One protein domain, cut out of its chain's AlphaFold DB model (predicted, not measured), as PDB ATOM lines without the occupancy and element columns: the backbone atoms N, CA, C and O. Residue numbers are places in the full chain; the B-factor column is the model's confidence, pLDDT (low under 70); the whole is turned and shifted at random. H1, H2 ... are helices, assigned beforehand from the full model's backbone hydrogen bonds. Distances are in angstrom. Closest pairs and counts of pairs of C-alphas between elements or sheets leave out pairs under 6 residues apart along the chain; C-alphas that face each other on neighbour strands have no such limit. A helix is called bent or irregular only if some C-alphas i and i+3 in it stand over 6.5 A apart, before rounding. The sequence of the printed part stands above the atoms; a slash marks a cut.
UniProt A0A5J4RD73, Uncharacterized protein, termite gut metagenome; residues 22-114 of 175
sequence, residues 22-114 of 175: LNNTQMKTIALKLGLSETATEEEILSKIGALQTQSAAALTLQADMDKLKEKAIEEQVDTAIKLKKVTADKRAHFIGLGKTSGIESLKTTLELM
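This is residues 22 to 114 of the 175 residues of an uncharacterized protein of termite gut metagenome (UniProt A0A5J4RD73). One very long helix, H2, makes a rod, with a small helical piece at each end: H1 beside its beginning, and the bent helix H3 folded back on its last part as two short arms, H3a and H3b. Between the two ends, residues 53 to 66 of H2 stand bare. The printed part has 93 residues with three named helices, in the order H1, H2, H3, and no named strand; the class is all helix. It is extended, with a radius of gyration of the C-alphas of 23.7 A and spans of 69 by 17 by 17 A.

H1 is residues 22 to 33, beginning with C-alpha 22 at (187.129, 231.526, 117.687). H2 is residues 42 to 83, 61.1 A long, from C-alpha 42 at (176.876, 224.319, 125.154) to C-alpha 83 at (123.453, 218.253, 96.091). H3, residues 89 to 113, was assigned as one helix by its hydrogen bonds but is bent: C-alphas 101 and 104 are 9.0 A apart. Its arms are H3a, residues 89 to 101, 19.5 A long, and H3b, residues 104 to 113; H3a is irregular, with C-alphas 90 and 93 7.5 A apart.

H1 and H2 only just touch, with 3 pairs of C-alphas within 8 A, the closest being Ala 31 and Ile 45 at 6.2 A; they run the same way at a steep tilt of 39 degrees. H2 and H3a form a helical hairpin, touching closest at the C-alphas of Ile 74 and Gly 99, 5.9 A, at a shallow tilt of 33 degrees, only just short of steep. H3b touches residues 70 to 81 of H2 at 12 degrees, a shallow tilt, the same way; the closest C-alphas are Ile 74 and Ile 104, 6.0 A. H1 is apart from H3a and H3b. Each O i to N i+4 pair is within hydrogen-bond range in H1, H2 and H3b, and 7 of 9 are in H3a.

The C-alphas farthest apart, Leu 22 and Lys 85, are 70.7 A apart. The printed part has no cut; the link from H1 to H2 is short, and that from H2 to H3 is tight. Residue 22 and residues 38 to 40 have pLDDT under 70.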
ATOM      1  N   LEU A  22     188.080 231.497 118.801       65.88
ATOM      2  CA  LEU A  22     187.129 231.526 117.687       65.88
ATOM      3  C   LEU A  22     185.869 230.708 118.004       65.88
ATOM      4  O   LEU A  22     184.759 231.193 117.789       65.88
ATOM      5  N   ASN A  23     186.035 229.509 118.574       73.94
ATOM      6  CA  ASN A  23     184.918 228.662 119.001       73.94
ATOM      7  C   ASN A  23     184.092 229.330 120.113       73.94
ATOM      8  O   ASN A  23     182.864 229.318 120.058       73.94
ATOM      9  N   ASN A  24     184.743 229.983 121.082       76.00
ATOM     10  CA  ASN A  24     184.054 230.698 122.158       76.00
ATOM     11  C   ASN A  24     183.234 231.886 121.616       76.00
ATOM     12  O   ASN A  24     182.078 232.078 121.991       76.00
ATOM     13  N   THR A  25     183.796 232.642 120.669       78.94
ATOM     14  CA  THR A  25     183.117 233.781 120.028       78.94
ATOM     15  C   THR A  25     181.933 233.330 119.164       78.94
ATOM     16  O   THR A  25     180.869 233.956 119.169       78.94
ATOM     17  N   GLN A  26     182.076 232.210 118.448       78.50
ATOM     18  CA  GLN A  26     180.994 231.608 117.667       78.50
ATOM     19  C   GLN A  26     179.866 231.087 118.563       78.50
ATOM     20  O   GLN A  26     178.700 231.361 118.285       78.50
ATOM     21  N   MET A  27     180.198 230.415 119.668       77.62
ATOM     22  CA  MET A  27     179.214 229.908 120.628       77.62
ATOM     23  C   MET A  27     178.425 231.051 121.289       77.62
ATOM     24  O   MET A  27     177.196 230.995 121.330       77.62
ATOM     25  N   LYS A  28     179.097 232.147 121.670       79.75
ATOM     26  CA  LYS A  28     178.453 233.389 122.143       79.75
ATOM     27  C   LYS A  28     177.500 233.990 121.113       79.75
ATOM     28  O   LYS A  28     176.378 234.366 121.440       79.75
ATOM     29  N   THR A  29     177.924 234.036 119.850       80.06
ATOM     30  CA  THR A  29     177.101 234.560 118.748       80.06
ATOM     31  C   THR A  29     175.858 233.697 118.511       80.06
ATOM     32  O   THR A  29     174.780 234.222 118.236       80.06
ATOM     33  N   ILE A  30     175.990 232.371 118.618       81.06
ATOM     34  CA  ILE A  30     174.872 231.428 118.495       81.06
ATOM     35  C   ILE A  30     173.907 231.594 119.673       81.06
ATOM     36  O   ILE A  30     172.705 231.704 119.441       81.06
ATOM     37  N   ALA A  31     174.410 231.695 120.906       78.75
ATOM     38  CA  ALA A  31     173.589 231.942 122.090       78.75
ATOM     39  C   ALA A  31     172.776 233.241 121.954       78.75
ATOM     40  O   ALA A  31     171.555 233.214 122.094       78.75
ATOM     41  N   LEU A  32     173.420 234.339 121.545       82.06
ATOM     42  CA  LEU A  32     172.758 235.619 121.271       82.06
ATOM     43  C   LEU A  32     171.667 235.504 120.199       82.06
ATOM     44  O   LEU A  32     170.556 235.994 120.396       82.06
ATOM     45  N   LYS A  33     171.945 234.829 119.073       81.06
ATOM     46  CA  LYS A  33     170.946 234.605 118.009       81.06
ATOM     47  C   LYS A  33     169.766 233.744 118.468       81.06
ATOM     48  O   LYS A  33     168.668 233.902 117.946       81.06
ATOM     49  N   LEU A  34     169.989 232.851 119.429       76.94
ATOM     50  CA  LEU A  34     168.955 232.023 120.057       76.94
ATOM     51  C   LEU A  34     168.210 232.751 121.194       76.94
ATOM     52  O   LEU A  34     167.287 232.175 121.772       76.94
ATOM     53  N   GLY A  35     168.587 233.997 121.510       77.94
ATOM     54  CA  GLY A  35     168.021 234.783 122.611       77.94
ATOM     55  C   GLY A  35     168.475 234.324 124.002       77.94
ATOM     56  O   GLY A  35     167.818 234.635 124.993       77.94
ATOM     57  N   LEU A  36     169.562 233.554 124.074       78.56
ATOM     58  CA  LEU A  36     170.195 233.087 125.304       78.56
ATOM     59  C   LEU A  36     171.301 234.062 125.752       78.56
ATOM     60  O   LEU A  36     171.786 234.884 124.975       78.56
ATOM     61  N   SER A  37     171.703 233.955 127.022       74.12
ATOM     62  CA  SER A  37     172.836 234.699 127.594       74.12
ATOM     63  C   SER A  37     174.140 234.435 126.825       74.12
ATOM     64  O   SER A  37     174.383 233.311 126.393       74.12
ATOM     65  N   GLU A  38     175.039 235.423 126.747       65.25
ATOM     66  CA  GLU A  38     176.414 235.246 126.241       65.25
ATOM     67  C   GLU A  38     177.243 234.242 127.070       65.25
ATOM     68  O   GLU A  38     178.314 233.815 126.648       65.25
ATOM     69  N   THR A  39     176.764 233.856 128.254       68.19
ATOM     70  CA  THR A  39     177.369 232.826 129.111       68.19
ATOM     71  C   THR A  39     176.630 231.488 129.058       68.19
ATOM     72  O   THR A  39     176.903 230.630 129.896       68.19
ATOM     73  N   ALA A  40     175.659 231.321 128.152       68.12
ATOM     74  CA  ALA A  40     174.909 230.076 128.037       68.12
ATOM     75  C   ALA A  40     175.845 228.919 127.679       68.12
ATOM     76  O   ALA A  40     176.705 229.032 126.801       68.12
ATOM     77  N   THR A  41     175.676 227.813 128.392       76.12
ATOM     78  CA  THR A  41     176.487 226.610 128.211       76.12
ATOM     79  C   THR A  41     176.138 225.898 126.903       76.12
ATOM     80  O   THR A  41     175.039 226.042 126.362       76.12
ATOM     81  N   GLU A  42     177.075 225.102 126.382       74.38
ATOM     82  CA  GLU A  42     176.876 224.319 125.154       74.38
ATOM     83  C   GLU A  42     175.636 223.412 125.239       74.38
ATOM     84  O   GLU A  42     174.869 223.304 124.282       74.38
ATOM     85  N   GLU A  43     175.382 222.835 126.415       78.38
ATOM     86  CA  GLU A  43     174.216 221.989 126.686       78.38
ATOM     87  C   GLU A  43     172.893 222.766 126.604       78.38
ATOM     88  O   GLU A  43     171.918 222.276 126.029       78.38
ATOM     89  N   GLU A  44     172.848 224.001 127.113       77.19
ATOM     90  CA  GLU A  44     171.662 224.864 127.031       77.19
ATOM     91  C   GLU A  44     171.379 225.313 125.592       77.19
ATOM     92  O   GLU A  44     170.221 225.341 125.163       77.19
ATOM     93  N   ILE A  45     172.432 225.613 124.824       79.00
ATOM     94  CA  ILE A  45     172.337 225.966 123.402       79.00
ATOM     95  C   ILE A  45     171.774 224.783 122.603       79.00
ATOM     96  O   ILE A  45     170.807 224.949 121.853       79.00
ATOM     97  N   LEU A  46     172.325 223.582 122.797       81.19
ATOM     98  CA  LEU A  46     171.863 222.363 122.127       81.19
ATOM     99  C   LEU A  46     170.424 222.005 122.518       81.19
ATOM    100  O   LEU A  46     169.609 221.692 121.648       81.19
ATOM    101  N   SER A  47     170.084 222.123 123.803       83.94
ATOM    102  CA  SER A  47     168.725 221.902 124.304       83.94
ATOM    103  C   SER A  47     167.720 222.864 123.657       83.94
ATOM    104  O   SER A  47     166.663 222.446 123.175       83.94
ATOM    105  N   LYS A  48     168.067 224.155 123.544       81.94
ATOM    106  CA  LYS A  48     167.196 225.155 122.910       81.94
ATOM    107  C   LYS A  48     167.033 224.924 121.408       81.94
ATOM    108  O   LYS A  48     165.925 225.094 120.896       81.94
ATOM    109  N   ILE A  49     168.093 224.504 120.715       83.81
ATOM    110  CA  ILE A  49     168.030 224.107 119.300       83.81
ATOM    111  C   ILE A  49     167.105 222.898 119.126       83.81
ATOM    112  O   ILE A  49     166.230 222.934 118.264       83.81
ATOM    113  N   GLY A  50     167.233 221.867 119.968       85.62
ATOM    114  CA  GLY A  50     166.356 220.694 119.928       85.62
ATOM    115  C   GLY A  50     164.886 221.046 120.187       85.62
ATOM    116  O   GLY A  50     163.991 220.577 119.477       85.62
ATOM    117  N   ALA A  51     164.625 221.945 121.141       85.19
ATOM    118  CA  ALA A  51     163.282 222.456 121.402       85.19
ATOM    119  C   ALA A  51     162.715 223.232 120.199       85.19
ATOM    120  O   ALA A  51     161.567 223.011 119.815       85.19
ATOM    121  N   LEU A  52     163.520 224.093 119.565       84.19
ATOM    122  CA  LEU A  52     163.129 224.835 118.361       84.19
ATOM    123  C   LEU A  52     162.875 223.913 117.168       84.19
ATOM    124  O   LEU A  52     161.906 224.115 116.443       84.19
ATOM    125  N   GLN A  53     163.702 222.887 116.970       85.75
ATOM    126  CA  GLN A  53     163.496 221.888 115.922       85.75
ATOM    127  C   GLN A  53     162.204 221.103 116.149       85.75
ATOM    128  O   GLN A  53     161.426 220.925 115.216       85.75
ATOM    129  N   THR A  54     161.934 220.699 117.391       87.88
ATOM    130  CA  THR A  54     160.696 219.994 117.751       87.88
ATOM    131  C   THR A  54     159.474 220.888 117.544       87.88
ATOM    132  O   THR A  54     158.482 220.459 116.959       87.88
ATOM    133  N   GLN A  55     159.551 222.156 117.957       83.75
ATOM    134  CA  GLN A  55     158.481 223.129 117.742       83.75
ATOM    135  C   GLN A  55     158.281 223.438 116.255       83.75
ATOM    136  O   GLN A  55     157.145 223.560 115.808       83.75
ATOM    137  N   SER A  56     159.360 223.523 115.476       85.19
ATOM    138  CA  SER A  56     159.306 223.709 114.026       85.19
ATOM    139  C   SER A  56     158.673 222.504 113.335       85.19
ATOM    140  O   SER A  56     157.787 222.686 112.504       85.19
ATOM    141  N   ALA A  57     159.044 221.282 113.723       86.31
ATOM    142  CA  ALA A  57     158.418 220.065 113.221       86.31
ATOM    143  C   ALA A  57     156.918 220.031 113.556       86.31
ATOM    144  O   ALA A  57     156.105 219.801 112.665       86.31
ATOM    145  N   ALA A  58     156.547 220.353 114.802       84.12
ATOM    146  CA  ALA A  58     155.153 220.440 115.230       84.12
ATOM    147  C   ALA A  58     154.370 221.528 114.470       84.12
ATOM    148  O   ALA A  58     153.212 221.327 114.103       84.12
ATOM    149  N   ALA A  59     154.998 222.674 114.197       82.25
ATOM    150  CA  ALA A  59     154.398 223.749 113.416       82.25
ATOM    151  C   ALA A  59     154.188 223.338 111.952       82.25
ATOM    152  O   ALA A  59     153.131 223.613 111.394       82.25
ATOM    153  N   LEU A  60     155.150 222.638 111.342       86.62
ATOM    154  CA  LEU A  60     155.017 222.107 109.982       86.62
ATOM    155  C   LEU A  60     153.903 221.061 109.889       86.62
ATOM    156  O   LEU A  60     153.107 221.104 108.951       86.62
ATOM    157  N   THR A  61     153.804 220.151 110.863       84.25
ATOM    158  CA  THR A  61     152.706 219.175 110.904       84.25
ATOM    159  C   THR A  61     151.360 219.859 111.101       84.25
ATOM    160  O   THR A  61     150.414 219.551 110.382       84.25
ATOM    161  N   LEU A  62     151.283 220.844 112.001       87.50
ATOM    162  CA  LEU A  62     150.054 221.594 112.242       87.50
ATOM    163  C   LEU A  62     149.627 222.376 110.997       87.50
ATOM    164  O   LEU A  62     148.447 222.395 110.663       87.50
ATOM    165  N   GLN A  63     150.579 222.982 110.285       84.62
ATOM    166  CA  GLN A  63     150.313 223.675 109.030       84.62
ATOM    167  C   GLN A  63     149.764 222.706 107.973       84.62
ATOM    168  O   GLN A  63     148.739 222.992 107.358       84.62
ATOM    169  N   ALA A  64     150.380 221.532 107.821       84.94
ATOM    170  CA  ALA A  64     149.908 220.510 106.890       84.94
ATOM    171  C   ALA A  64     148.494 220.005 107.237       84.94
ATOM    172  O   ALA A  64     147.676 219.792 106.341       84.94
ATOM    173  N   ASP A  65     148.184 219.836 108.523       82.75
ATOM    174  CA  ASP A  65     146.856 219.415 108.973       82.75
ATOM    175  C   ASP A  65     145.809 220.521 108.786       82.75
ATOM    176  O   ASP A  65     144.688 220.242 108.359       82.75
ATOM    177  N   MET A  66     146.177 221.785 109.024       84.88
ATOM    178  CA  MET A  66     145.330 222.943 108.725       84.88
ATOM    179  C   MET A  66     145.006 223.039 107.234       84.88
ATOM    180  O   MET A  66     143.854 223.292 106.876       84.88
ATOM    181  N   ASP A  67     145.988 222.815 106.364       83.06
ATOM    182  CA  ASP A  67     145.780 222.872 104.919       83.06
ATOM    183  C   ASP A  67     144.879 221.722 104.446       83.06
ATOM    184  O   ASP A  67     143.906 221.966 103.732       83.06
ATOM    185  N   LYS A  68     145.083 220.498 104.951       84.69
ATOM    186  CA  LYS A  68     144.173 219.366 104.690       84.69
ATOM    187  C   LYS A  68     142.747 219.632 105.167       84.69
ATOM    188  O   LYS A  68     141.793 219.309 104.460       84.69
ATOM    189  N   LEU A  69     142.578 220.204 106.360       85.12
ATOM    190  CA  LEU A  69     141.254 220.524 106.899       85.12
ATOM    191  C   LEU A  69     140.543 221.582 106.052       85.12
ATOM    192  O   LEU A  69     139.354 221.430 105.774       85.12
ATOM    193  N   LYS A  70     141.264 222.612 105.593       82.88
ATOM    194  CA  LYS A  70     140.718 223.615 104.669       82.88
ATOM    195  C   LYS A  70     140.289 222.985 103.350       82.88
ATOM    196  O   LYS A  70     139.187 223.263 102.886       82.88
ATOM    197  N   GLU A  71     141.125 222.130 102.763       84.81
ATOM    198  CA  GLU A  71     140.791 221.427 101.520       84.81
ATOM    199  C   GLU A  71     139.538 220.566 101.681       84.81
ATOM    200  O   GLU A  71     138.613 220.679 100.879       84.81
ATOM    201  N   LYS A  72     139.461 219.781 102.760       85.38
ATOM    202  CA  LYS A  72     138.292 218.950 103.048       85.38
ATOM    203  C   LYS A  72     137.024 219.787 103.238       85.38
ATOM    204  O   LYS A  72     135.975 219.441 102.705       85.38
ATOM    205  N   ALA A  73     137.120 220.905 103.954       84.00
ATOM    206  CA  ALA A  73     135.986 221.798 104.165       84.00
ATOM    207  C   ALA A  73     135.499 222.429 102.844       84.00
ATOM    208  O   ALA A  73     134.294 222.514 102.610       84.00
ATOM    209  N   ILE A  74     136.420 222.805 101.948       84.19
ATOM    210  CA  ILE A  74     136.087 223.271 100.593       84.19
ATOM    211  C   ILE A  74     135.371 222.162  99.808       84.19
ATOM    212  O   ILE A  74     134.333 222.420  99.199       84.19
ATOM    213  N   GLU A  75     135.886 220.931  99.829       86.44
ATOM    214  CA  GLU A  75     135.267 219.798  99.134       86.44
ATOM    215  C   GLU A  75     133.848 219.505  99.637       86.44
ATOM    216  O   GLU A  75     132.924 219.415  98.828       86.44
ATOM    217  N   GLU A  76     133.652 219.436 100.956       86.31
ATOM    218  CA  GLU A  76     132.341 219.203 101.577       86.31
ATOM    219  C   GLU A  76     131.325 220.285 101.183       86.31
ATOM    220  O   GLU A  76     130.144 220.007 100.933       86.31
ATOM    221  N   GLN A  77     131.780 221.530 101.077       83.69
ATOM    222  CA  GLN A  77     130.935 222.651 100.703       83.69
ATOM    223  C   GLN A  77     130.558 222.637  99.216       83.69
ATOM    224  O   GLN A  77     129.395 222.880  98.876       83.69
ATOM    225  N   VAL A  78     131.501 222.294  98.334       84.25
ATOM    226  CA  VAL A  78     131.216 222.100  96.904       84.25
ATOM    227  C   VAL A  78     130.271 220.914  96.704       84.25
ATOM    228  O   VAL A  78     129.304 221.028  95.953       84.25
ATOM    229  N   ASP A  79     130.472 219.809  97.423       84.75
ATOM    230  CA  ASP A  79     129.594 218.638  97.348       84.75
ATOM    231  C   ASP A  79     128.179 218.952  97.854       84.75
ATOM    232  O   ASP A  79     127.185 218.511  97.268       84.75
ATOM    233  N   THR A  80     128.058 219.784  98.891       84.06
ATOM    234  CA  THR A  80     126.763 220.287  99.368       84.06
ATOM    235  C   THR A  80     126.086 221.166  98.314       84.06
ATOM    236  O   THR A  80     124.898 220.993  98.035       84.06
ATOM    237  N   ALA A  81     126.829 222.054  97.651       79.31
ATOM    238  CA  ALA A  81     126.287 222.874  96.569       79.31
ATOM    239  C   ALA A  81     125.867 222.062  95.334       79.31
ATOM    240  O   ALA A  81     124.884 222.418  94.673       79.31
ATOM    241  N   ILE A  82     126.562 220.959  95.045       82.31
ATOM    242  CA  ILE A  82     126.177 220.016  93.988       82.31
ATOM    243  C   ILE A  82     124.868 219.309  94.353       82.31
ATOM    244  O   ILE A  82     123.960 219.241  93.523       82.31
ATOM    245  N   LYS A  83     124.713 218.850  95.605       80.12
ATOM    246  CA  LYS A  83     123.453 218.253  96.091       80.12
ATOM    247  C   LYS A  83     122.277 219.224  95.991       80.12
ATOM    248  O   LYS A  83     121.192 218.831  95.571       80.12
ATOM    249  N   LEU A  84     122.507 220.498  96.308       77.88
ATOM    250  CA  LEU A  84     121.513 221.568  96.182       77.88
ATOM    251  C   LEU A  84     121.266 222.007  94.722       77.88
ATOM    252  O   LEU A  84     120.509 222.946  94.493       77.88
ATOM    253  N   LYS A  85     121.899 221.350  93.733       75.75
ATOM    254  CA  LYS A  85     121.853 221.678  92.295       75.75
ATOM    255  C   LYS A  85     122.241 223.123  91.965       75.75
ATOM    256  O   LYS A  85     121.942 223.606  90.877       75.75
ATOM    257  N   LYS A  86     122.926 223.810  92.881       73.88
ATOM    258  CA  LYS A  86     123.460 225.157  92.653       73.88
ATOM    259  C   LYS A  86     124.718 225.117  91.791       73.88
ATOM    260  O   LYS A  86     124.971 226.028  91.012       73.88
ATOM    261  N   VAL A  87     125.479 224.031  91.911       76.25
ATOM    262  CA  VAL A  87     126.681 223.757  91.124       76.25
ATOM    263  C   VAL A  87     126.506 222.434  90.388       76.25
ATOM    264  O   VAL A  87     125.981 221.464  90.928       76.25
ATOM    265  N   THR A  88     126.944 222.375  89.137       75.75
ATOM    266  CA  THR A  88     127.000 221.130  88.365       75.75
ATOM    267  C   THR A  88     128.275 220.358  88.695       75.75
ATOM    268  O   THR A  88     129.336 220.963  88.835       75.75
ATOM    269  N   ALA A  89     128.199 219.023  88.759       77.50
ATOM    270  CA  ALA A  89     129.348 218.159  89.069       77.50
ATOM    271  C   ALA A  89     130.559 218.401  88.146       77.50
ATOM    272  O   ALA A  89     131.700 218.338  88.591       77.50
ATOM    273  N   ASP A  90     130.300 218.782  86.896       75.12
ATOM    274  CA  ASP A  90     131.307 219.173  85.904       75.12
ATOM    275  C   ASP A  90     132.220 220.328  86.373       75.12
ATOM    276  O   ASP A  90     133.420 220.340  86.123       75.12
ATOM    277  N   LYS A  91     131.679 221.266  87.162       76.94
ATOM    278  CA  LYS A  91     132.417 222.436  87.661       76.94
ATOM    279  C   LYS A  91     133.066 222.204  89.027       76.94
ATOM    280  O   LYS A  91     133.702 223.117  89.548       76.94
ATOM    281  N   ARG A  92     132.949 221.000  89.606       79.50
ATOM    282  CA  ARG A  92     133.474 220.669  90.944       79.50
ATOM    283  C   ARG A  92     134.949 221.047  91.090       79.50
ATOM    284  O   ARG A  92     135.308 221.754  92.025       79.50
ATOM    285  N   ALA A  93     135.786 220.636  90.138       80.69
ATOM    286  CA  ALA A  93     137.222 220.921  90.160       80.69
ATOM    287  C   ALA A  93     137.526 222.430  90.133       80.69
ATOM    288  O   ALA A  93     138.426 222.898  90.830       80.69
ATOM    289  N   HIS A  94     136.735 223.201  89.384       79.12
ATOM    290  CA  HIS A  94     136.880 224.650  89.305       79.12
ATOM    291  C   HIS A  94     136.533 225.328  90.636       79.12
ATOM    292  O   HIS A  94     137.287 226.177  91.101       79.12
ATOM    293  N   PHE A  95     135.446 224.911  91.293       78.44
ATOM    294  CA  PHE A  95     135.056 225.467  92.592       78.44
ATOM    295  C   PHE A  95     135.993 225.058  93.733       78.44
ATOM    296  O   PHE A  95     136.209 225.852  94.645       78.44
ATOM    297  N   ILE A  96     136.616 223.878  93.661       82.12
ATOM    298  CA  ILE A  96     137.680 223.495  94.600       82.12
ATOM    299  C   ILE A  96     138.907 224.394  94.404       82.12
ATOM    300  O   ILE A  96     139.436 224.930  95.375       82.12
ATOM    301  N   GLY A  97     139.334 224.624  93.157       81.06
ATOM    302  CA  GLY A  97     140.427 225.556  92.852       81.06
ATOM    303  C   GLY A  97     140.122 226.998  93.278       81.06
ATOM    304  O   GLY A  97     140.986 227.685  93.827       81.06
ATOM    305  N   LEU A  98     138.873 227.440  93.101       81.44
ATOM    306  CA  LEU A  98     138.405 228.740  93.577       81.44
ATOM    307  C   LEU A  98     138.425 228.811  95.110       81.44
ATOM    308  O   LEU A  98     138.896 229.797  95.658       81.44
ATOM    309  N   GLY A  99     137.998 227.760  95.812       79.50
ATOM    310  CA  GLY A  99     138.073 227.693  97.275       79.50
ATOM    311  C   GLY A  99     139.512 227.746  97.800       79.50
ATOM    312  O   GLY A  99     139.764 228.398  98.810       79.50
ATOM    313  N   LYS A 100     140.470 227.131  97.089       80.06
ATOM    314  CA  LYS A 100     141.901 227.191  97.442       80.06
ATOM    315  C   LYS A 100     142.511 228.584  97.247       80.06
ATOM    316  O   LYS A 100     143.408 228.956  97.993       80.06
ATOM    317  N   THR A 101     142.043 229.345  96.258       74.56
ATOM    318  CA  THR A 101     142.595 230.673  95.910       74.56
ATOM    319  C   THR A 101     141.864 231.831  96.585       74.56
ATOM    320  O   THR A 101     142.498 232.771  97.051       74.56
ATOM    321  N   SER A 102     140.535 231.763  96.651       71.69
ATOM    322  CA  SER A 102     139.648 232.816  97.166       71.69
ATOM    323  C   SER A 102     139.194 232.565  98.608       71.69
ATOM    324  O   SER A 102     138.599 233.440  99.231       71.69
ATOM    325  N   GLY A 103     139.471 231.378  99.153       74.69
ATOM    326  CA  GLY A 103     139.082 230.993 100.503       74.69
ATOM    327  C   GLY A 103     137.643 230.480 100.611       74.69
ATOM    328  O   GLY A 103     136.786 230.694  99.750       74.69
ATOM    329  N   ILE A 104     137.386 229.780 101.716       73.62
ATOM    330  CA  ILE A 104     136.124 229.077 101.968       73.62
ATOM    331  C   ILE A 104     134.928 230.026 102.157       73.62
ATOM    332  O   ILE A 104     133.815 229.714 101.738       73.62
ATOM    333  N   GLU A 105     135.150 231.216 102.723       73.94
ATOM    334  CA  GLU A 105     134.088 232.209 102.940       73.94
ATOM    335  C   GLU A 105     133.598 232.821 101.627       73.94
ATOM    336  O   GLU A 105     132.395 232.848 101.379       73.94
ATOM    337  N   SER A 106     134.511 233.219 100.733       74.88
ATOM    338  CA  SER A 106     134.134 233.754  99.419       74.88
ATOM    339  C   SER A 106     133.406 232.705  98.576       74.88
ATOM    340  O   SER A 106     132.444 233.024  97.868       74.88
ATOM    341  N   LEU A 107     133.830 231.439  98.670       78.12
ATOM    342  CA  LEU A 107     133.126 230.325  98.045       78.12
ATOM    343  C   LEU A 107     131.714 230.181  98.633       78.12
ATOM    344  O   LEU A 107     130.756 230.096  97.868       78.12
ATOM    345  N   LYS A 108     131.557 230.237  99.965       76.81
ATOM    346  CA  LYS A 108     130.245 230.196 100.632       76.81
ATOM    347  C   LYS A 108     129.301 231.268 100.112       76.81
ATOM    348  O   LYS A 108     128.205 230.938  99.670       76.81
ATOM    349  N   THR A 109     129.747 232.520 100.124       76.00
ATOM    350  CA  THR A 109     128.946 233.660  99.677       76.00
ATOM    351  C   THR A 109     128.549 233.504  98.212       76.00
ATOM    352  O   THR A 109     127.391 233.706  97.858       76.00
ATOM    353  N   THR A 110     129.468 233.053  97.355       75.69
ATOM    354  CA  THR A 110     129.172 232.810  95.934       75.69
ATOM    355  C   THR A 110     128.121 231.708  95.751       75.69
ATOM    356  O   THR A 110     127.198 231.851  94.950       75.69
ATOM    357  N   LEU A 111     128.224 230.619  96.517       77.25
ATOM    358  CA  LEU A 111     127.264 229.512  96.488       77.25
ATOM    359  C   LEU A 111     125.898 229.899  97.079       77.25
ATOM    360  O   LEU A 111     124.869 229.372  96.654       77.25
ATOM    361  N   GLU A 112     125.853 230.806  98.051       74.56
ATOM    362  CA  GLU A 112     124.604 231.346  98.594       74.56
ATOM    363  C   GLU A 112     123.889 232.231  97.571       74.56
ATOM    364  O   GLU A 112     122.691 232.039  97.353       74.56
ATOM    365  N   LEU A 113     124.633 233.103  96.882       70.31
ATOM    366  CA  LEU A 113     124.115 234.006  95.851       70.31
ATOM    367  C   LEU A 113     123.703 233.291  94.552       70.31
ATOM    368  O   LEU A 113     122.884 233.821  93.800       70.31
ATOM    369  N   MET A 114     124.225 232.091  94.270       70.12
ATOM    370  CA  MET A 114     123.765 231.291  93.130       70.12
ATOM    371  C   MET A 114     122.371 230.696  93.388       70.12
ATOM    372  O   MET A 114     122.158 229.899  94.310       70.12
TER     373      MET A 114